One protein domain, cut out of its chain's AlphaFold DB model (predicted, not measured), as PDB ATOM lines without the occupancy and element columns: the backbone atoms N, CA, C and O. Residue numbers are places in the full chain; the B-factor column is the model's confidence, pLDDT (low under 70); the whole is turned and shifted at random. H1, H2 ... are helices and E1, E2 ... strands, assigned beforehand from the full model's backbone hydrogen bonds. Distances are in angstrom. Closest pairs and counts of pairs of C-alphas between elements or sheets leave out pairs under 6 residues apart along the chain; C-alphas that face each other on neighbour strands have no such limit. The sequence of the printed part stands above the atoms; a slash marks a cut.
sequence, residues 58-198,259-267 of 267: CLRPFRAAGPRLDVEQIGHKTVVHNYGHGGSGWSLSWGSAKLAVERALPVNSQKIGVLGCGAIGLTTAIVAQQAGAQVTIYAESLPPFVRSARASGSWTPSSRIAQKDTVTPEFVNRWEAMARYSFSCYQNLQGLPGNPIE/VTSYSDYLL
ATOM      1  N   CYS A  58      89.241  36.351  35.619       86.12
ATOM      2  CA  CYS A  58      88.249  35.301  35.826       86.12
ATOM      3  C   CYS A  58      87.073  35.491  34.873       86.12
ATOM      4  O   CYS A  58      86.643  36.616  34.611       86.12
ATOM      5  N   LEU A  59      86.535  34.374  34.389       91.50
ATOM      6  CA  LEU A  59      85.328  34.359  33.576       91.50
ATOM      7  C   LEU A  59      84.110  34.256  34.490       91.50
ATOM      8  O   LEU A  59      84.030  33.372  35.345       91.50
ATOM      9  N   ARG A  60      83.160  35.175  34.313       93.25
ATOM     10  CA  ARG A  60      81.863  35.110  34.992       93.25
ATOM     11  C   ARG A  60      81.001  34.044  34.301       93.25
ATOM     12  O   ARG A  60      80.895  34.105  33.075       93.25
ATOM     13  N   PRO A  61      80.374  33.101  35.032       95.62
ATOM     14  CA  PRO A  61      79.529  32.055  34.451       95.62
ATOM     15  C   PRO A  61      78.172  32.637  34.034       95.62
ATOM     16  O   PRO A  61      77.159  32.451  34.704       95.62
ATOM     17  N   PHE A  62      78.169  33.421  32.961       96.25
ATOM     18  CA  PHE A  62      76.990  34.095  32.433       96.25
ATOM     19  C   PHE A  62      76.081  33.132  31.663       96.25
ATOM     20  O   PHE A  62      76.553  32.278  30.912       96.25
ATOM     21  N   ARG A  63      74.769  33.319  31.809       97.12
ATOM     22  CA  ARG A  63      73.738  32.747  30.941       97.12
ATOM     23  C   ARG A  63      72.813  33.873  30.498       97.12
ATOM     24  O   ARG A  63      72.404  34.666  31.339       97.12
ATOM     25  N   ALA A  64      72.440  33.899  29.217       96.81
ATOM     26  CA  ALA A  64      71.547  34.926  28.679       96.81
ATOM     27  C   ALA A  64      70.233  34.995  29.477       96.81
ATOM     28  O   ALA A  64      69.959  36.015  30.093       96.81
ATOM     29  N   ALA A  65      69.525  33.871  29.622       96.25
ATOM     30  CA  ALA A  65      68.278  33.776  30.394       96.25
ATOM     31  C   ALA A  65      68.457  33.766  31.937       96.25
ATOM     32  O   ALA A  65      67.517  33.468  32.673       96.25
ATOM     33  N   GLY A  66      69.667  34.032  32.438       97.06
ATOM     34  CA  GLY A  66      70.008  33.983  33.861       97.06
ATOM     35  C   GLY A  66      70.188  32.576  34.453       97.06
ATOM     36  O   GLY A  66      70.319  31.588  33.714       97.06
ATOM     37  N   PRO A  67      70.245  32.467  35.799       98.00
ATOM     38  CA  PRO A  67      70.480  31.208  36.498       98.00
ATOM     39  C   PRO A  67      69.474  30.113  36.138       98.00
ATOM     40  O   PRO A  67      68.255  30.313  36.242       98.00
ATOM     41  N   ARG A  68      69.993  28.932  35.785       97.88
ATOM     42  CA  ARG A  68      69.201  27.716  35.556       97.88
ATOM     43  C   ARG A  68      68.938  27.029  36.894       97.88
ATOM     44  O   ARG A  68      69.892  26.703  37.598       97.88
ATOM     45  N   LEU A  69      67.658  26.812  37.204       96.94
ATOM     46  CA  LEU A  69      67.169  26.137  38.418       96.94
ATOM     47  C   LEU A  69      66.240  24.954  38.093       96.94
ATOM     48  O   LEU A  69      65.404  24.572  38.908       96.94
ATOM     49  N   ASP A  70      66.328  24.416  36.878       96.25
ATOM     50  CA  ASP A  70      65.459  23.325  36.435       96.25
ATOM     51  C   ASP A  70      65.794  22.023  37.165       96.25
ATOM     52  O   ASP A  70      66.920  21.821  37.630       96.25
ATOM     53  N   VAL A  71      64.820  21.119  37.204       96.50
ATOM     54  CA  VAL A  71      65.000  19.746  37.674       96.50
ATOM     55  C   VAL A  71      65.040  18.828  36.459       96.50
ATOM     56  O   VAL A  71      64.175  18.903  35.591       96.50
ATOM     57  N   GLU A  72      66.048  17.970  36.394       96.25
ATOM     58  CA  GLU A  72      66.283  17.057  35.281       96.25
ATOM     59  C   GLU A  72      66.575  15.651  35.814       96.25
ATOM     60  O   GLU A  72      67.238  15.498  36.841       96.25
ATOM     61  N   GLN A  73      66.094  14.615  35.125       94.94
ATOM     62  CA  GLN A  73      66.485  13.238  35.424       94.94
ATOM     63  C   GLN A  73      67.659  12.823  34.545       94.94
ATOM     64  O   GLN A  73      67.550  12.815  33.322       94.94
ATOM     65  N   ILE A  74      68.767  12.438  35.179       95.06
ATOM     66  CA  ILE A  74      69.966  11.938  34.507       95.06
ATOM     67  C   ILE A  74      70.240  10.520  35.012       95.06
ATOM     68  O   ILE A  74      70.729  10.301  36.125       95.06
ATOM     69  N   GLY A  75      69.896   9.532  34.185       94.12
ATOM     70  CA  GLY A  75      69.926   8.124  34.574       94.12
ATOM     71  C   GLY A  75      68.997   7.864  35.761       94.12
ATOM     72  O   GLY A  75      67.801   8.116  35.688       94.12
ATOM     73  N   HIS A  76      69.557   7.374  36.868       91.00
ATOM     74  CA  HIS A  76      68.823   7.100  38.109       91.00
ATOM     75  C   HIS A  76      68.913   8.244  39.137       91.00
ATOM     76  O   HIS A  76      68.547   8.054  40.297       91.00
ATOM     77  N   LYS A  77      69.478   9.401  38.762       92.31
ATOM     78  CA  LYS A  77      69.673  10.540  39.663       92.31
ATOM     79  C   LYS A  77      68.853  11.733  39.206       92.31
ATOM     80  O   LYS A  77      68.870  12.090  38.032       92.31
ATOM     81  N   THR A  78      68.248  12.407  40.173       94.69
ATOM     82  CA  THR A  78      67.639  13.715  39.955       94.69
ATOM     83  C   THR A  78      68.673  14.805  40.152       94.69
ATOM     84  O   THR A  78      69.345  14.859  41.181       94.69
ATOM     85  N   VAL A  79      68.799  15.667  39.152       96.56
ATOM     86  CA  VAL A  79      69.729  16.787  39.126       96.56
ATOM     87  C   VAL A  79      68.926  18.074  39.186       96.56
ATOM     88  O   VAL A  79      68.145  18.376  38.288       96.56
ATOM     89  N   VAL A  80      69.132  18.838  40.255       97.62
ATOM     90  CA  VAL A  80      68.659  20.220  40.346       97.62
ATOM     91  C   VAL A  80      69.794  21.121  39.895       97.62
ATOM     92  O   VAL A  80      70.859  21.162  40.514       97.62
ATOM     93  N   HIS A  81      69.584  21.832  38.794       98.31
ATOM     94  CA  HIS A  81      70.556  22.791  38.289       98.31
ATOM     95  C   HIS A  81      70.638  23.991  39.238       98.31
ATOM     96  O   HIS A  81      69.632  24.411  39.800       98.31
ATOM     97  N   ASN A  82      71.833  24.546  39.441       98.44
ATOM     98  CA  ASN A  82      72.025  25.779  40.209       98.44
ATOM     99  C   ASN A  82      73.288  26.506  39.733       98.44
ATOM    100  O   ASN A  82      74.309  26.546  40.417       98.44
ATOM    101  N   TYR A  83      73.252  27.029  38.507       98.19
ATOM    102  CA  TYR A  83      74.397  27.701  37.881       98.19
ATOM    103  C   TYR A  83      73.954  28.810  36.923       98.19
ATOM    104  O   TYR A  83      72.800  28.856  36.496       98.19
ATOM    105  N   GLY A  84      74.894  29.676  36.529       97.81
ATOM    106  CA  GLY A  84      74.640  30.746  35.558       97.81
ATOM    107  C   GLY A  84      74.441  32.139  36.158       97.81
ATOM    108  O   GLY A  84      73.754  32.960  35.564       97.81
ATOM    109  N   HIS A  85      75.000  32.406  37.341       97.75
ATOM    110  CA  HIS A  85      74.780  33.643  38.106       97.75
ATOM    111  C   HIS A  85      75.585  34.856  37.643       97.75
ATOM    112  O   HIS A  85      75.549  35.890  38.309       97.75
ATOM    113  N   GLY A  86      76.328  34.755  36.539       95.94
ATOM    114  CA  GLY A  86      77.088  35.881  36.007       95.94
ATOM    115  C   GLY A  86      78.045  36.474  37.044       95.94
ATOM    116  O   GLY A  86      78.890  35.774  37.599       95.94
ATOM    117  N   GLY A  87      77.945  37.779  37.292       95.69
ATOM    118  CA  GLY A  87      78.728  38.475  38.317       95.69
ATOM    119  C   GLY A  87      78.083  38.518  39.704       95.69
ATOM    120  O   GLY A  87      78.677  39.104  40.602       95.69
ATOM    121  N   SER A  88      76.920  37.900  39.895       97.25
ATOM    122  CA  SER A  88      76.113  38.012  41.117       97.25
ATOM    123  C   SER A  88      76.206  36.795  42.039       97.25
ATOM    124  O   SER A  88      75.398  36.655  42.953       97.25
ATOM    125  N   GLY A  89      77.156  35.886  41.791       96.88
ATOM    126  CA  GLY A  89      77.223  34.578  42.450       96.88
ATOM    127  C   GLY A  89      77.242  34.640  43.977       96.88
ATOM    128  O   GLY A  89      76.502  33.894  44.603       96.88
ATOM    129  N   TRP A  90      78.031  35.542  44.574       97.50
ATOM    130  CA  TRP A  90      77.988  35.770  46.021       97.50
ATOM    131  C   TRP A  90      76.665  36.427  46.422       97.50
ATOM    132  O   TRP A  90      75.900  35.835  47.164       97.50
ATOM    133  N   SER A  91      76.306  37.574  45.851       98.06
ATOM    134  CA  SER A  91      75.080  38.313  46.201       98.06
ATOM    135  C   SER A  91      73.793  37.472  46.194       98.06
ATOM    136  O   SER A  91      72.924  37.696  47.022       98.06
ATOM    137  N   LEU A  92      73.652  36.500  45.288       98.44
ATOM    138  CA  LEU A  92      72.438  35.678  45.156       98.44
ATOM    139  C   LEU A  92      72.555  34.275  45.775       98.44
ATOM    140  O   LEU A  92      71.637  33.466  45.617       98.44
ATOM    141  N   SER A  93      73.675  33.945  46.420       98.31
ATOM    142  CA  SER A  93      74.029  32.567  46.785       98.31
ATOM    143  C   SER A  93      73.010  31.891  47.708       98.31
ATOM    144  O   SER A  93      72.617  30.756  47.439       98.31
ATOM    145  N   TRP A  94      72.540  32.569  48.758       98.69
ATOM    146  CA  TRP A  94      71.563  32.036  49.715       98.69
ATOM    147  C   TRP A  94      70.170  31.884  49.109       98.69
ATOM    148  O   TRP A  94      69.520  30.859  49.288       98.69
ATOM    149  N   GLY A  95      69.711  32.882  48.355       98.75
ATOM    150  CA  GLY A  95      68.414  32.853  47.684       98.75
ATOM    151  C   GLY A  95      68.359  31.775  46.613       98.75
ATOM    152  O   GLY A  95      67.392  31.019  46.540       98.75
ATOM    153  N   SER A  96      69.424  31.647  45.821       98.75
ATOM    154  CA  SER A  96      69.532  30.578  44.830       98.75
ATOM    155  C   SER A  96      69.610  29.200  45.485       98.75
ATOM    156  O   SER A  96      68.956  28.268  45.022       98.75
ATOM    157  N   ALA A  97      70.362  29.073  46.583       98.69
ATOM    158  CA  ALA A  97      70.430  27.856  47.385       98.69
ATOM    159  C   ALA A  97      69.054  27.446  47.924       98.69
ATOM    160  O   ALA A  97      68.648  26.307  47.712       98.69
ATOM    161  N   LYS A  98      68.297  28.371  48.531       98.62
ATOM    162  CA  LYS A  98      66.926  28.125  49.012       98.62
ATOM    163  C   LYS A  98      66.041  27.556  47.907       98.62
ATOM    164  O   LYS A  98      65.455  26.492  48.076       98.62
ATOM    165  N   LEU A  99      66.009  28.224  46.754       98.31
ATOM    166  CA  LEU A  99      65.190  27.799  45.619       98.31
ATOM    167  C   LEU A  99      65.620  26.438  45.047       98.31
ATOM    168  O   LEU A  99      64.768  25.680  44.577       98.31
ATOM    169  N   ALA A 100      66.917  26.128  45.043       97.75
ATOM    170  CA  ALA A 100      67.423  24.833  44.596       97.75
ATOM    171  C   ALA A 100      67.076  23.714  45.593       97.75
ATOM    172  O   ALA A 100      66.605  22.652  45.192       97.75
ATOM    173  N   VAL A 101      67.244  23.961  46.893       96.94
ATOM    174  CA  VAL A 101      66.926  22.988  47.947       96.94
ATOM    175  C   VAL A 101      65.424  22.703  47.999       96.94
ATOM    176  O   VAL A 101      65.041  21.538  48.029       96.94
ATOM    177  N   GLU A 102      64.563  23.718  47.879       96.06
ATOM    178  CA  GLU A 102      63.102  23.537  47.786       96.06
ATOM    179  C   GLU A 102      62.685  22.617  46.626       96.06
ATOM    180  O   GLU A 102      61.705  21.884  46.740       96.06
ATOM    181  N   ARG A 103      63.444  22.608  45.522       95.06
ATOM    182  CA  ARG A 103      63.226  21.702  44.381       95.06
ATOM    183  C   ARG A 103      63.796  20.299  44.603       95.06
ATOM    184  O   ARG A 103      63.295  19.350  44.009       95.06
ATOM    185  N   ALA A 104      64.833  20.161  45.427       92.06
ATOM    186  CA  ALA A 104      65.475  18.882  45.727       92.06
ATOM    187  C   ALA A 104      64.715  18.063  46.787       92.06
ATOM    188  O   ALA A 104      64.611  16.839  46.667       92.06
ATOM    189  N   LEU A 105      64.163  18.726  47.811       85.62
ATOM    190  CA  LEU A 105      63.534  18.070  48.967       85.62
ATOM    191  C   LEU A 105      62.374  17.115  48.625       85.62
ATOM    192  O   LEU A 105      62.334  16.041  49.227       85.62
ATOM    193  N   PRO A 106      61.464  17.419  47.675       82.94
ATOM    194  CA  PRO A 106      60.362  16.515  47.333       82.94
ATOM    195  C   PRO A 106      60.806  15.185  46.712       82.94
ATOM    196  O   PRO A 106      60.011  14.253  46.647       82.94
ATOM    197  N   VAL A 107      62.046  15.098  46.222       75.06
ATOM    198  CA  VAL A 107      62.526  13.948  45.449       75.06
ATOM    199  C   VAL A 107      63.299  12.965  46.324       75.06
ATOM    200  O   VAL A 107      63.038  11.764  46.287       75.06
ATOM    201  N   ASN A 108      64.250  13.463  47.118       68.19
ATOM    202  CA  ASN A 108      64.967  12.684  48.126       68.19
ATOM    203  C   ASN A 108      65.628  13.629  49.138       68.19
ATOM    204  O   ASN A 108      66.655  14.243  48.855       68.19
ATOM    205  N   SER A 109      65.044  13.729  50.327       70.12
ATOM    206  CA  SER A 109      65.473  14.673  51.361       70.12
ATOM    207  C   SER A 109      66.633  14.183  52.230       70.12
ATOM    208  O   SER A 109      67.165  14.960  53.014       70.12
ATOM    209  N   GLN A 110      67.044  12.916  52.121       83.81
ATOM    210  CA  GLN A 110      67.975  12.327  53.089       83.81
ATOM    211  C   GLN A 110      69.445  12.509  52.702       83.81
ATOM    212  O   GLN A 110      70.279  12.705  53.583       83.81
ATOM    213  N   LYS A 111      69.787  12.434  51.406       93.25
ATOM    214  CA  LYS A 111      71.179  12.497  50.922       93.25
ATOM    215  C   LYS A 111      71.299  13.361  49.674       93.25
ATOM    216  O   LYS A 111      70.800  12.982  48.616       93.25
ATOM    217  N   ILE A 112      72.007  14.483  49.782       96.19
ATOM    218  CA  ILE A 112      72.202  15.441  48.688       96.19
ATOM    219  C   ILE A 112      73.691  15.537  48.341       96.19
ATOM    220  O   ILE A 112      74.534  15.833  49.186       96.19
ATOM    221  N   GLY A 113      74.014  15.297  47.070       96.81
ATOM    222  CA  GLY A 113      75.328  15.598  46.507       96.81
ATOM    223  C   GLY A 113      75.347  17.010  45.928       96.81
ATOM    224  O   GLY A 113      74.532  17.316  45.060       96.81
ATOM    225  N   VAL A 114      76.276  17.857  46.368       97.94
ATOM    226  CA  VAL A 114      76.483  19.204  45.815       97.94
ATOM    227  C   VAL A 114      77.730  19.196  44.939       97.94
ATOM    228  O   VAL A 114      78.800  18.784  45.382       97.94
ATOM    229  N   LEU A 115      77.603  19.645  43.690       97.88
ATOM    230  CA  LEU A 115      78.721  19.726  42.752       97.88
ATOM    231  C   LEU A 115      79.366  21.119  42.814       97.88
ATOM    232  O   LEU A 115      78.784  22.107  42.370       97.88
ATOM    233  N   GLY A 116      80.588  21.174  43.341       97.44
ATOM    234  CA  GLY A 116      81.400  22.376  43.507       97.44
ATOM    235  C   GLY A 116      81.254  23.041  44.879       97.44
ATOM    236  O   GLY A 116      80.196  23.021  45.496       97.44
ATOM    237  N   CYS A 117      82.329  23.686  45.336       96.75
ATOM    238  CA  CYS A 117      82.395  24.442  46.595       96.75
ATOM    239  C   CYS A 117      82.778  25.918  46.357       96.75
ATOM    240  O   CYS A 117      83.591  26.507  47.065       96.75
ATOM    241  N   GLY A 118      82.233  26.513  45.291       95.69
ATOM    242  CA  GLY A 118      82.224  27.969  45.120       95.69
ATOM    243  C   GLY A 118      81.081  28.617  45.907       95.69
ATOM    244  O   GLY A 118      80.374  27.933  46.641       95.69
ATOM    245  N   ALA A 119      80.844  29.912  45.678       96.25
ATOM    246  CA  ALA A 119      79.805  30.694  46.362       96.25
ATOM    247  C   ALA A 119      78.444  29.976  46.418       96.25
ATOM    248  O   ALA A 119      77.871  29.808  47.486       96.25
ATOM    249  N   ILE A 120      77.964  29.506  45.261       98.00
ATOM    250  CA  ILE A 120      76.672  28.821  45.132       98.00
ATOM    251  C   ILE A 120      76.691  27.436  45.783       98.00
ATOM    252  O   ILE A 120      75.714  27.036  46.407       98.00
ATOM    253  N   GLY A 121      77.786  26.692  45.629       98.12
ATOM    254  CA  GLY A 121      77.898  25.329  46.144       98.12
ATOM    255  C   GLY A 121      77.926  25.286  47.667       98.12
ATOM    256  O   GLY A 121      77.148  24.556  48.274       98.12
ATOM    257  N   LEU A 122      78.756  26.130  48.285       98.12
ATOM    258  CA  LEU A 122      78.879  26.217  49.739       98.12
ATOM    259  C   LEU A 122      77.562  26.641  50.399       98.12
ATOM    260  O   LEU A 122      77.084  25.959  51.303       98.12
ATOM    261  N   THR A 123      76.899  27.694  49.907       98.38
ATOM    262  CA  THR A 123      75.595  28.084  50.468       98.38
ATOM    263  C   THR A 123      74.515  27.038  50.216       98.38
ATOM    264  O   THR A 123      73.692  26.802  51.094       98.38
ATOM    265  N   THR A 124      74.522  26.359  49.064       98.56
ATOM    266  CA  THR A 124      73.582  25.254  48.796       98.56
ATOM    267  C   THR A 124      73.787  24.101  49.770       98.56
ATOM    268  O   THR A 124      72.806  23.560  50.271       98.56
ATOM    269  N   ALA A 125      75.039  23.752  50.078       98.06
ATOM    270  CA  ALA A 125      75.355  22.717  51.054       98.06
ATOM    271  C   ALA A 125      74.839  23.077  52.454       98.06
ATOM    272  O   ALA A 125      74.152  22.261  53.065       98.06
ATOM    273  N   ILE A 126      75.079  24.307  52.920       97.56
ATOM    274  CA  ILE A 126      74.582  24.777  54.220       97.56
ATOM    275  C   ILE A 126      73.052  24.787  54.265       97.56
ATOM    276  O   ILE A 126      72.465  24.254  55.204       97.56
ATOM    277  N   VAL A 127      72.382  25.333  53.247       97.69
ATOM    278  CA  VAL A 127      70.909  25.378  53.210       97.69
ATOM    279  C   VAL A 127      70.310  23.967  53.158       97.69
ATOM    280  O   VAL A 127      69.307  23.697  53.817       97.69
ATOM    281  N   ALA A 128      70.938  23.034  52.436       96.94
ATOM    282  CA  ALA A 128      70.515  21.635  52.410       96.94
ATOM    283  C   ALA A 128      70.708  20.947  53.774       96.94
ATOM    284  O   ALA A 128      69.812  20.232  54.224       96.94
ATOM    285  N   GLN A 129      71.830  21.194  54.458       96.19
ATOM    286  CA  GLN A 129      72.062  20.692  55.817       96.19
ATOM    287  C   GLN A 129      71.047  21.258  56.817       96.19
ATOM    288  O   GLN A 129      70.499  20.510  57.623       96.19
ATOM    289  N   GLN A 130      70.740  22.557  56.741       95.56
ATOM    290  CA  GLN A 130      69.714  23.201  57.570       95.56
ATOM    291  C   GLN A 130      68.315  22.618  57.325       95.56
ATOM    292  O   GLN A 130      67.500  22.572  58.243       95.56
ATOM    293  N   ALA A 131      68.049  22.125  56.112       95.00
ATOM    294  CA  ALA A 131      66.832  21.390  55.774       95.00
ATOM    295  C   ALA A 131      66.851  19.906  56.215       95.00
ATOM    296  O   ALA A 131      65.911  19.170  55.922       95.00
ATOM    297  N   GLY A 132      67.899  19.463  56.918       94.06
ATOM    298  CA  GLY A 132      68.024  18.116  57.482       94.06
ATOM    299  C   GLY A 132      68.665  17.077  56.559       94.06
ATOM    300  O   GLY A 132      68.691  15.899  56.915       94.06
ATOM    301  N   ALA A 133      69.189  17.471  55.395       95.19
ATOM    302  CA  ALA A 133      69.835  16.537  54.478       95.19
ATOM    303  C   ALA A 133      71.271  16.198  54.912       95.19
ATOM    304  O   ALA A 133      72.040  17.065  55.329       95.19
ATOM    305  N   GLN A 134      71.686  14.946  54.710       95.81
ATOM    306  CA  GLN A 134      73.100  14.581  54.721       95.81
ATOM    307  C   GLN A 134      73.746  15.060  53.416       95.81
ATOM    308  O   GLN A 134      73.386  14.600  52.330       95.81
ATOM    309  N   VAL A 135      74.710  15.975  53.515       97.00
ATOM    310  CA  VAL A 135      75.335  16.598  52.341       97.00
ATOM    311  C   VAL A 135      76.732  16.042  52.084       97.00
ATOM    312  O   VAL A 135      77.536  15.894  53.000       97.00
ATOM    313  N   THR A 136      77.037  15.761  50.818       97.50
ATOM    314  CA  THR A 136      78.401  15.496  50.340       97.50
ATOM    315  C   THR A 136      78.740  16.484  49.235       97.50
ATOM    316  O   THR A 136      78.019  16.568  48.241       97.50
ATOM    317  N   ILE A 137      79.837  17.224  49.394       98.00
ATOM    318  CA  ILE A 137      80.324  18.146  48.369       98.00
ATOM    319  C   ILE A 137      81.356  17.425  47.502       98.00
ATOM    320  O   ILE A 137      82.355  16.918  48.006       98.00
ATOM    321  N   TYR A 138      81.128  17.407  46.192       98.12
ATOM    322  CA  TYR A 138      82.076  16.920  45.195       98.12
ATOM    323  C   TYR A 138      82.703  18.126  44.507       98.12
ATOM    324  O   TYR A 138      82.027  18.834  43.759       98.12
ATOM    325  N   ALA A 139      83.981  18.384  44.763       97.44
ATOM    326  CA  ALA A 139      84.681  19.534  44.211       97.44
ATOM    327  C   ALA A 139      86.054  19.135  43.667       97.44
ATOM    328  O   ALA A 139      86.771  18.350  44.278       97.44
ATOM    329  N   GLU A 140      86.424  19.715  42.525       96.94
ATOM    330  CA  GLU A 140      87.762  19.577  41.935       96.94
ATOM    331  C   GLU A 140      88.837  20.303  42.767       96.94
ATOM    332  O   GLU A 140      90.005  19.930  42.770       96.94
ATOM    333  N   SER A 141      88.464  21.376  43.464       95.12
ATOM    334  CA  SER A 141      89.368  22.210  44.264       95.12
ATOM    335  C   SER A 141      88.603  22.856  45.410       95.12
ATOM    336  O   SER A 141      87.412  23.108  45.263       95.12
ATOM    337  N   LEU A 142      89.291  23.177  46.507       95.31
ATOM    338  CA  LEU A 142      88.725  23.837  47.692       95.31
ATOM    339  C   LEU A 142      89.124  25.327  47.757       95.31
ATOM    340  O   LEU A 142      90.100  25.723  47.106       95.31
ATOM    341  N   PRO A 143      88.401  26.190  48.502       94.62
ATOM    342  CA  PRO A 143      88.891  27.528  48.840       94.62
ATOM    343  C   PRO A 143      90.315  27.470  49.435       94.62
ATOM    344  O   PRO A 143      90.623  26.519  50.150       94.62
ATOM    345  N   PRO A 144      91.213  28.425  49.116       92.56
ATOM    346  CA  PRO A 144      91.030  29.629  48.291       92.56
ATOM    347  C   PRO A 144      91.319  29.416  46.784       92.56
ATOM    348  O   PRO A 144      91.535  30.370  46.022       92.56
ATOM    349  N   PHE A 145      91.365  28.168  46.317       93.38
ATOM    350  CA  PHE A 145      91.726  27.828  44.934       93.38
ATOM    351  C   PHE A 145      90.524  27.773  43.978       93.38
ATOM    352  O   PHE A 145      90.700  27.679  42.766       93.38
ATOM    353  N   VAL A 146      89.298  27.925  44.489       93.75
ATOM    354  CA  VAL A 146      88.084  28.043  43.665       93.75
ATOM    355  C   VAL A 146      88.001  29.385  42.934       93.75
ATOM    356  O   VAL A 146      88.474  30.419  43.406       93.75
ATOM    357  N   ARG A 147      87.309  29.415  41.788       91.81
ATOM    358  CA  ARG A 147      87.109  30.653  41.006       91.81
ATOM    359  C   ARG A 147      86.352  31.735  41.783       91.81
ATOM    360  O   ARG A 147      86.660  32.912  41.629       91.81
ATOM    361  N   SER A 148      85.426  31.351  42.665       93.12
ATOM    362  CA  SER A 148      84.699  32.290  43.533       93.12
ATOM    363  C   SER A 148      85.605  33.057  44.502       93.12
ATOM    364  O   SER A 148      85.257  34.179  44.859       93.12
ATOM    365  N   ALA A 149      86.779  32.513  44.856       92.94
ATOM    366  CA  ALA A 149      87.767  33.168  45.721       92.94
ATOM    367  C   ALA A 149      88.481  34.353  45.044       92.94
ATOM    368  O   ALA A 149      89.238  35.080  45.675       92.94
ATOM    369  N   ARG A 150      88.268  34.539  43.735       91.56
ATOM    370  CA  ARG A 150      88.840  35.637  42.942       91.56
ATOM    371  C   ARG A 150      87.834  36.761  42.683       91.56
ATOM    372  O   ARG A 150      88.149  37.697  41.954       91.56
ATOM    373  N   ALA A 151      86.620  36.643  43.217       90.69
ATOM    374  CA  ALA A 151      85.616  37.692  43.124       90.69
ATOM    375  C   ALA A 151      86.019  38.897  43.983       90.69
ATOM    376  O   ALA A 151      86.628  38.729  45.033       90.69
ATOM    377  N   SER A 152      85.606  40.097  43.569       86.44
ATOM    378  CA  SER A 152      85.800  41.322  44.357       86.44
ATOM    379  C   SER A 152      85.118  41.266  45.725       86.44
ATOM    380  O   SER A 152      85.548  41.960  46.632       86.44
ATOM    381  N   GLY A 153      84.072  40.443  45.870       91.19
ATOM    382  CA  GLY A 153      83.387  40.265  47.145       91.19
ATOM    383  C   GLY A 153      82.532  41.471  47.525       91.19
ATOM    384  O   GLY A 153      82.638  41.959  48.632       91.19
ATOM    385  N   SER A 154      81.695  41.974  46.621       95.00
ATOM    386  CA  SER A 154      80.767  43.074  46.910       95.00
ATOM    387  C   SER A 154      79.336  42.674  46.581       95.00
ATOM    388  O   SER A 154      79.113  41.902  45.643       95.00
ATOM    389  N   TRP A 155      78.366  43.239  47.293       96.75
ATOM    390  CA  TRP A 155      76.956  43.085  46.963       96.75
ATOM    391  C   TRP A 155      76.631  43.793  45.645       96.75
ATOM    392  O   TRP A 155      76.679  45.015  45.523       96.75
ATOM    393  N   THR A 156      76.385  42.972  44.626       96.44
ATOM    394  CA  THR A 156      76.036  43.358  43.251       96.44
ATOM    395  C   THR A 156      75.074  42.317  42.653       96.44
ATOM    396  O   THR A 156      75.488  41.491  41.831       96.44
ATOM    397  N   PRO A 157      73.815  42.243  43.113       97.38
ATOM    398  CA  PRO A 157      72.884  41.160  42.772       97.38
ATOM    399  C   PRO A 157      72.438  41.163  41.304       97.38
ATOM    400  O   PRO A 157      72.110  40.107  40.759       97.38
ATOM    401  N   SER A 158      72.482  42.303  40.617       96.38
ATOM    402  CA  SER A 158      72.147  42.429  39.191       96.38
ATOM    403  C   SER A 158      73.345  42.238  38.247       96.38
ATOM    404  O   SER A 158      73.162  42.126  37.034       96.38
ATOM    405  N   SER A 159      74.579  42.193  38.770       96.06
ATOM    406  CA  SER A 159      75.799  42.290  37.963       96.06
ATOM    407  C   SER A 159      75.880  41.194  36.897       96.06
ATOM    408  O   SER A 159      76.300  40.068  37.170       96.06
ATOM    409  N   ARG A 160      75.616  41.567  35.639       95.56
ATOM    410  CA  ARG A 160      75.672  40.667  34.475       95.56
ATOM    411  C   ARG A 160      74.818  39.414  34.683       95.56
ATOM    412  O   ARG A 160      75.266  38.315  34.368       95.56
ATOM    413  N   ILE A 161      73.642  39.564  35.293       97.00
ATOM    414  CA  ILE A 161      72.827  38.420  35.719       97.00
ATOM    415  C   ILE A 161      72.052  37.763  34.573       97.00
ATOM    416  O   ILE A 161      71.822  36.561  34.618       97.00
ATOM    417  N   ALA A 162      71.669  38.535  33.555       97.31
ATOM    418  CA  ALA A 162      70.942  38.083  32.370       97.31
ATOM    419  C   ALA A 162      71.123  39.089  31.219       97.31
ATOM    420  O   ALA A 162      71.540  40.228  31.447       97.31
ATOM    421  N   GLN A 163      70.804  38.681  29.991       96.94
ATOM    422  CA  GLN A 163      70.677  39.567  28.834       96.94
ATOM    423  C   GLN A 163      69.287  40.198  28.830       96.94
ATOM    424  O   GLN A 163      68.291  39.483  28.954       96.94
ATOM    425  N   LYS A 164      69.223  41.521  28.648       95.12
ATOM    426  CA  LYS A 164      67.996  42.326  28.699       95.12
ATOM    427  C   LYS A 164      66.864  41.726  27.864       95.12
ATOM    428  O   LYS A 164      65.760  41.575  28.373       95.12
ATOM    429  N   ASP A 165      67.159  41.320  26.633       94.38
ATOM    430  CA  ASP A 165      66.145  40.864  25.673       94.38
ATOM    431  C   ASP A 165      65.648  39.430  25.928       94.38
ATOM    432  O   ASP A 165      64.746  38.950  25.252       94.38
ATOM    433  N   THR A 166      66.223  38.735  26.914       94.00
ATOM    434  CA  THR A 166      65.838  37.362  27.293       94.00
ATOM    435  C   THR A 166      65.154  37.280  28.657       94.00
ATOM    436  O   THR A 166      64.737  36.202  29.081       94.00
ATOM    437  N   VAL A 167      65.058  38.404  29.372       93.31
ATOM    438  CA  VAL A 167      64.452  38.467  30.701       93.31
ATOM    439  C   VAL A 167      62.935  38.333  30.592       93.31
ATOM    440  O   VAL A 167      62.281  39.130  29.927       93.31
ATOM    441  N   THR A 168      62.371  37.358  31.306       96.50
ATOM    442  CA  THR A 168      60.919  37.216  31.471       96.50
ATOM    443  C   THR A 168      60.453  37.830  32.797       96.50
ATOM    444  O   THR A 168      61.245  37.916  33.745       96.50
ATOM    445  N   PRO A 169      59.171  38.216  32.931       97.06
ATOM    446  CA  PRO A 169      58.614  38.650  34.212       97.06
ATOM    447  C   PRO A 169      58.784  37.612  35.330       97.06
ATOM    448  O   PRO A 169      59.074  37.986  36.467       97.06
ATOM    449  N   GLU A 170      58.678  36.308  35.030       96.81
ATOM    450  CA  GLU A 170      58.916  35.278  36.049       96.81
ATOM    451  C   GLU A 170      60.370  35.276  36.518       96.81
ATOM    452  O   GLU A 170      60.638  35.101  37.710       96.81
ATOM    453  N   PHE A 171      61.322  35.494  35.605       97.31
ATOM    454  CA  PHE A 171      62.723  35.621  35.978       97.31
ATOM    455  C   PHE A 171      62.971  36.849  36.861       97.31
ATOM    456  O   PHE A 171      63.664  36.708  37.867       97.31
ATOM    457  N   VAL A 172      62.383  38.010  36.551       98.00
ATOM    458  CA  VAL A 172      62.516  39.221  37.388       98.00
ATOM    459  C   VAL A 172      62.018  38.959  38.809       98.00
ATOM    460  O   VAL A 172      62.751  39.206  39.765       98.00
ATOM    461  N   ASN A 173      60.821  38.385  38.953       98.25
ATOM    462  CA  ASN A 173      60.245  38.074  40.264       98.25
ATOM    463  C   ASN A 173      61.101  37.056  41.033       98.25
ATOM    464  O   ASN A 173      61.340  37.200  42.233       98.25
ATOM    465  N   ARG A 174      61.612  36.033  40.338       98.06
ATOM    466  CA  ARG A 174      62.513  35.034  40.923       98.06
ATOM    467  C   ARG A 174      63.843  35.647  41.355       98.06
ATOM    468  O   ARG A 174      64.338  35.313  42.428       98.06
ATOM    469  N   TRP A 175      64.428  36.521  40.539       98.50
ATOM    470  CA  TRP A 175      65.650  37.249  40.872       98.50
ATOM    471  C   TRP A 175      65.451  38.123  42.110       98.50
ATOM    472  O   TRP A 175      66.271  38.066  43.023       98.50
ATOM    473  N   GLU A 176      64.338  38.851  42.180       98.62
ATOM    474  CA  GLU A 176      64.017  39.723  43.309       98.62
ATOM    475  C   GLU A 176      63.865  38.911  44.601       98.62
ATOM    476  O   GLU A 176      64.468  39.246  45.621       98.62
ATOM    477  N   ALA A 177      63.153  37.779  44.546       98.56
ATOM    478  CA  ALA A 177      63.032  36.863  45.678       98.56
ATOM    479  C   ALA A 177      64.397  36.308  46.131       98.56
ATOM    480  O   ALA A 177      64.672  36.257  47.332       98.56
ATOM    481  N   MET A 178      65.274  35.931  45.189       98.62
ATOM    482  CA  MET A 178      66.635  35.485  45.516       98.62
ATOM    483  C   MET A 178      67.452  36.597  46.179       98.62
ATOM    484  O   MET A 178      68.137  36.337  47.170       98.62
ATOM    485  N   ALA A 179      67.391  37.819  45.648       98.62
ATOM    486  CA  ALA A 179      68.130  38.960  46.171       98.62
ATOM    487  C   ALA A 179      67.664  39.310  47.588       98.62
ATOM    488  O   ALA A 179      68.471  39.312  48.512       98.62
ATOM    489  N   ARG A 180      66.356  39.495  47.799       98.56
ATOM    490  CA  ARG A 180      65.792  39.844  49.114       98.56
ATOM    491  C   ARG A 180      66.115  38.799  50.182       98.56
ATOM    492  O   ARG A 180      66.539  39.154  51.280       98.56
ATOM    493  N   TYR A 181      65.979  37.513  49.853       98.62
ATOM    494  CA  TYR A 181      66.333  36.445  50.788       98.62
ATOM    495  C   TYR A 181      67.831  36.441  51.102       98.62
ATOM    496  O   TYR A 181      68.215  36.374  52.267       98.62
ATOM    497  N   SER A 182      68.684  36.573  50.079       98.62
ATOM    498  CA  SER A 182      70.134  36.588  50.288       98.62
ATOM    499  C   SER A 182      70.574  37.764  51.145       98.62
ATOM    500  O   SER A 182      71.353  37.576  52.074       98.62
ATOM    501  N   PHE A 183      70.026  38.948  50.882       98.12
ATOM    502  CA  PHE A 183      70.283  40.138  51.679       98.12
ATOM    503  C   PHE A 183      69.920  39.909  53.149       98.12
ATOM    504  O   PHE A 183      70.750  40.132  54.025       98.12
ATOM    505  N   SER A 184      68.730  39.364  53.428       97.31
ATOM    506  CA  SER A 184      68.312  39.030  54.796       97.31
ATOM    507  C   SER A 184      69.262  38.039  55.485       97.31
ATOM    508  O   SER A 184      69.611  38.244  56.646       97.31
ATOM    509  N   CYS A 185      69.748  37.010  54.780       97.44
ATOM    510  CA  CYS A 185      70.758  36.097  55.321       97.44
ATOM    511  C   CYS A 185      72.056  36.829  55.681       97.44
ATOM    512  O   CYS A 185      72.607  36.597  56.755       97.44
ATOM    513  N   TYR A 186      72.518  37.742  54.822       97.38
ATOM    514  CA  TYR A 186      73.733  38.519  55.057       97.38
ATOM    515  C   TYR A 186      73.647  39.447  56.263       97.38
ATOM    516  O   TYR A 186      74.652  39.633  56.951       97.38
ATOM    517  N   GLN A 187      72.457  39.960  56.585       94.12
ATOM    518  CA  GLN A 187      72.252  40.736  57.810       94.12
ATOM    519  C   GLN A 187      72.591  39.930  59.074       94.12
ATOM    520  O   GLN A 187      73.155  40.482  60.013       94.12
ATOM    521  N   ASN A 188      72.337  38.617  59.079       94.00
ATOM    522  CA  ASN A 188      72.601  37.746  60.231       94.00
ATOM    523  C   ASN A 188      74.072  37.318  60.371       94.00
ATOM    524  O   ASN A 188      74.431  36.689  61.363       94.00
ATOM    525  N   LEU A 189      74.914  37.615  59.380       95.06
ATOM    526  CA  LEU A 189      76.333  37.245  59.378       95.06
ATOM    527  C   LEU A 189      77.256  38.406  59.781       95.06
ATOM    528  O   LEU A 189      78.469  38.226  59.891       95.06
ATOM    529  N   GLN A 190      76.692  39.593  59.998       93.12
ATOM    530  CA  GLN A 190      77.438  40.769  60.435       93.12
ATOM    531  C   GLN A 190      77.857  40.646  61.902       93.12
ATOM    532  O   GLN A 190      77.112  40.146  62.741       93.12
ATOM    533  N   GLY A 191      79.065  41.120  62.212       91.25
ATOM    534  CA  GLY A 191      79.625  41.078  63.567       91.25
ATOM    535  C   GLY A 191      80.123  39.699  64.017       91.25
ATOM    536  O   GLY A 191      80.583  39.565  65.151       91.25
ATOM    537  N   LEU A 192      80.062  38.681  63.152       94.06
ATOM    538  CA  LEU A 192      80.672  37.382  63.428       94.06
ATOM    539  C   LEU A 192      82.209  37.480  63.434       94.06
ATOM    540  O   LEU A 192      82.775  38.273  62.676       94.06
ATOM    541  N   PRO A 193      82.907  36.649  64.236       92.69
ATOM    542  CA  PRO A 193      84.366  36.590  64.226       92.69
ATOM    543  C   PRO A 193      84.935  36.387  62.816       92.69
ATOM    544  O   PRO A 193      84.422  35.588  62.037       92.69
ATOM    545  N   GLY A 194      86.010  37.110  62.494       90.56
ATOM    546  CA  GLY A 194      86.623  37.079  61.161       90.56
ATOM    547  C   GLY A 194      85.908  37.941  60.117       90.56
ATOM    548  O   GLY A 194      86.399  38.032  58.990       90.56
ATOM    549  N   ASN A 195      84.804  38.594  60.501       94.31
ATOM    550  CA  ASN A 195      84.055  39.557  59.705       94.31
ATOM    551  C   ASN A 195      83.741  39.040  58.288       94.31
ATOM    552  O   ASN A 195      84.185  39.625  57.297       94.31
ATOM    553  N   PRO A 196      83.018  37.909  58.161       95.75
ATOM    554  CA  PRO A 196      82.733  37.314  56.857       95.75
ATOM    555  C   PRO A 196      81.931  38.265  55.958       95.75
ATOM    556  O   PRO A 196      82.142  38.286  54.744       95.75
ATOM    557  N   ILE A 197      81.047  39.068  56.558       96.38
ATOM    558  CA  ILE A 197      80.197  40.055  55.895       96.38
ATOM    559  C   ILE A 197      80.276  41.373  56.669       96.38
ATOM    560  O   ILE A 197      80.044  41.390  57.879       96.38
ATOM    561  N   GLU A 198      80.550  42.476  55.974       93.75
ATOM    562  CA  GLU A 198      80.639  43.815  56.566       93.75
ATOM    563  C   GLU A 198      79.982  44.871  55.684       93.75
ATOM    564  O   GLU A 198      79.897  44.720  54.467       93.75
ATOM    565  N   VAL A 259      85.879  37.313  51.309       93.94
ATOM    566  CA  VAL A 259      85.696  36.029  50.619       93.94
ATOM    567  C   VAL A 259      86.468  34.886  51.277       93.94
ATOM    568  O   VAL A 259      85.966  33.764  51.294       93.94
ATOM    569  N   THR A 260      87.647  35.154  51.840       91.94
ATOM    570  CA  THR A 260      88.425  34.151  52.578       91.94
ATOM    571  C   THR A 260      87.703  33.751  53.862       91.94
ATOM    572  O   THR A 260      87.242  32.617  53.951       91.94
ATOM    573  N   SER A 261      87.498  34.694  54.792       93.81
ATOM    574  CA  SER A 261      86.806  34.422  56.062       93.81
ATOM    575  C   SER A 261      85.399  33.862  55.854       93.81
ATOM    576  O   SER A 261      84.929  33.026  56.618       93.81
ATOM    577  N   TYR A 262      84.707  34.325  54.814       96.06
ATOM    578  CA  TYR A 262      83.360  33.884  54.510       96.06
ATOM    579  C   TYR A 262      83.331  32.471  53.926       96.06
ATOM    580  O   TYR A 262      82.451  31.693  54.277       96.06
ATOM    581  N   SER A 263      84.299  32.107  53.081       94.44
ATOM    582  CA  SER A 263      84.416  30.721  52.615       94.44
ATOM    583  C   SER A 263      84.748  29.779  53.772       94.44
ATOM    584  O   SER A 263      84.165  28.702  53.830       94.44
ATOM    585  N   ASP A 264      85.609  30.200  54.704       92.81
ATOM    586  CA  ASP A 264      85.950  29.422  55.901       92.81
ATOM    587  C   ASP A 264      84.744  29.242  56.834       92.81
ATOM    588  O   ASP A 264      84.560  28.173  57.396       92.81
ATOM    589  N   TYR A 265      83.881  30.257  56.958       93.88
ATOM    590  CA  TYR A 265      82.625  30.154  57.711       93.88
ATOM    591  C   TYR A 265      81.636  29.138  57.110       93.88
ATOM    592  O   TYR A 265      80.803  28.587  57.826       93.88
ATOM    593  N   LEU A 266      81.675  28.929  55.791       94.38
ATOM    594  CA  LEU A 266      80.741  28.047  55.086       94.38
ATOM    595  C   LEU A 266      81.226  26.590  54.963       94.38
ATOM    596  O   LEU A 266      80.483  25.770  54.416       94.38
ATOM    597  N   LEU A 267      82.455  26.287  55.391       89.19
ATOM    598  CA  LEU A 267      83.053  24.944  55.382       89.19
ATOM    599  C   LEU A 267      82.856  24.242  56.730       89.19
ATOM    600  O   LEU A 267      82.589  23.019  56.687       89.19
TER     601      LEU A 267
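AT A GLANCE: This is residues 58 to 198 and 259 to 267 of the 267 residues of the protein "D-amino acid oxidase" of Gluconobacter japonicus (UniProt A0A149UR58). Two crossing helices, H1 and H2, make the core, with the small two-strand parallel sheet E3 and E4 packed on H2 and the long helix H4 packed on H1. The hairpin E1 and E2 lies out beyond one end of H1, short helices H3 and H5 lie near H2, and long loops fill much of the rest. The printed part has 150 residues with five named helices and four named strands, in the order E1 E2 H1 E3 H2 E4 H3 H4 H5; E1 and E2 are antiparallel. The class is mixed, helices and strands, with under half of the residues in named elements. The whole is compact, with a radius of gyration of the C-alphas of 14.8 A and spans of 41 by 39 by 27 A.

HOW THE PARTS SIT: E1, residues 71 to 74, and E2, residues 77 to 80, form a hairpin, antiparallel at 150 degrees, with N 72 and O 79 within hydrogen-bond range at 2.9 A. H1, residues 93 to 104, comes closest to E2 at the C-alphas of Ala 100 and Val 80, 6.4 A apart. H1 touches H2, residues 119 to 130, at a steep tilt of 53 degrees, the same way; their closest C-alphas, of Ala 97 and Thr 124, are 4.3 A apart. E3, residues 111 to 115, H2 and E4, residues 134 to 138, form a strand-helix-strand unit, two parallel neighbour strands with a helix between them in the chain, and its crossover is right-handed. N 114 and O 136 are within hydrogen-bond range at 2.9 A. The closest C-alphas of H2 and E4, of Ala 125 and Val 135, are 6.3 A apart. H3, residues 147 to 150, is close to H2 but not clearly touching, with the closest C-alphas, of Ser 148 and Ala 119, 5.9 A apart. H4, residues 169 to 187, touches H1 with residues 177 to 185 alone, at a steep tilt of 64 degrees, opposite ways; the closest C-alphas, of Met 178 and Gly 95, are 3.8 A apart. H4 and H2 are apart. H5, residues 259 to 265, is close to H3 but not clearly touching, with the closest C-alphas, of Val 259 and Ala 149, 6.0 A apart. In H1, H2, H4 and H5 every O i to N i+4 pair is within hydrogen-bond range; H3 is too short for such a pair.

IN THESE COORDINATES: E1 begins at C-alpha 71, (65.000, 19.746, 37.674); E1 and E2 each measure 9.8 A from first to last C-alpha. H1 measures 16.2 A, E3 13.3 A, H2 16.8 A, E4 13.3 A and H3 5.6 A. H4 runs 27.3 A from C-alpha 169 at (58.614, 38.650, 34.212). H5, 9.7 A long, ends at C-alpha 265, (82.625, 30.154, 57.711).

THE WHOLE: The C-alphas farthest apart, of Gly 75 and Gly 191, are 45.0 A apart. Residues 199 to 258 are not printed, and C-alphas 198 and 259 are 11.0 A apart across the cut. The links E2 to H1 and H3 to H4 are long. Mean pLDDT of the printed part is 95.1, and residue 108 alone is under 70.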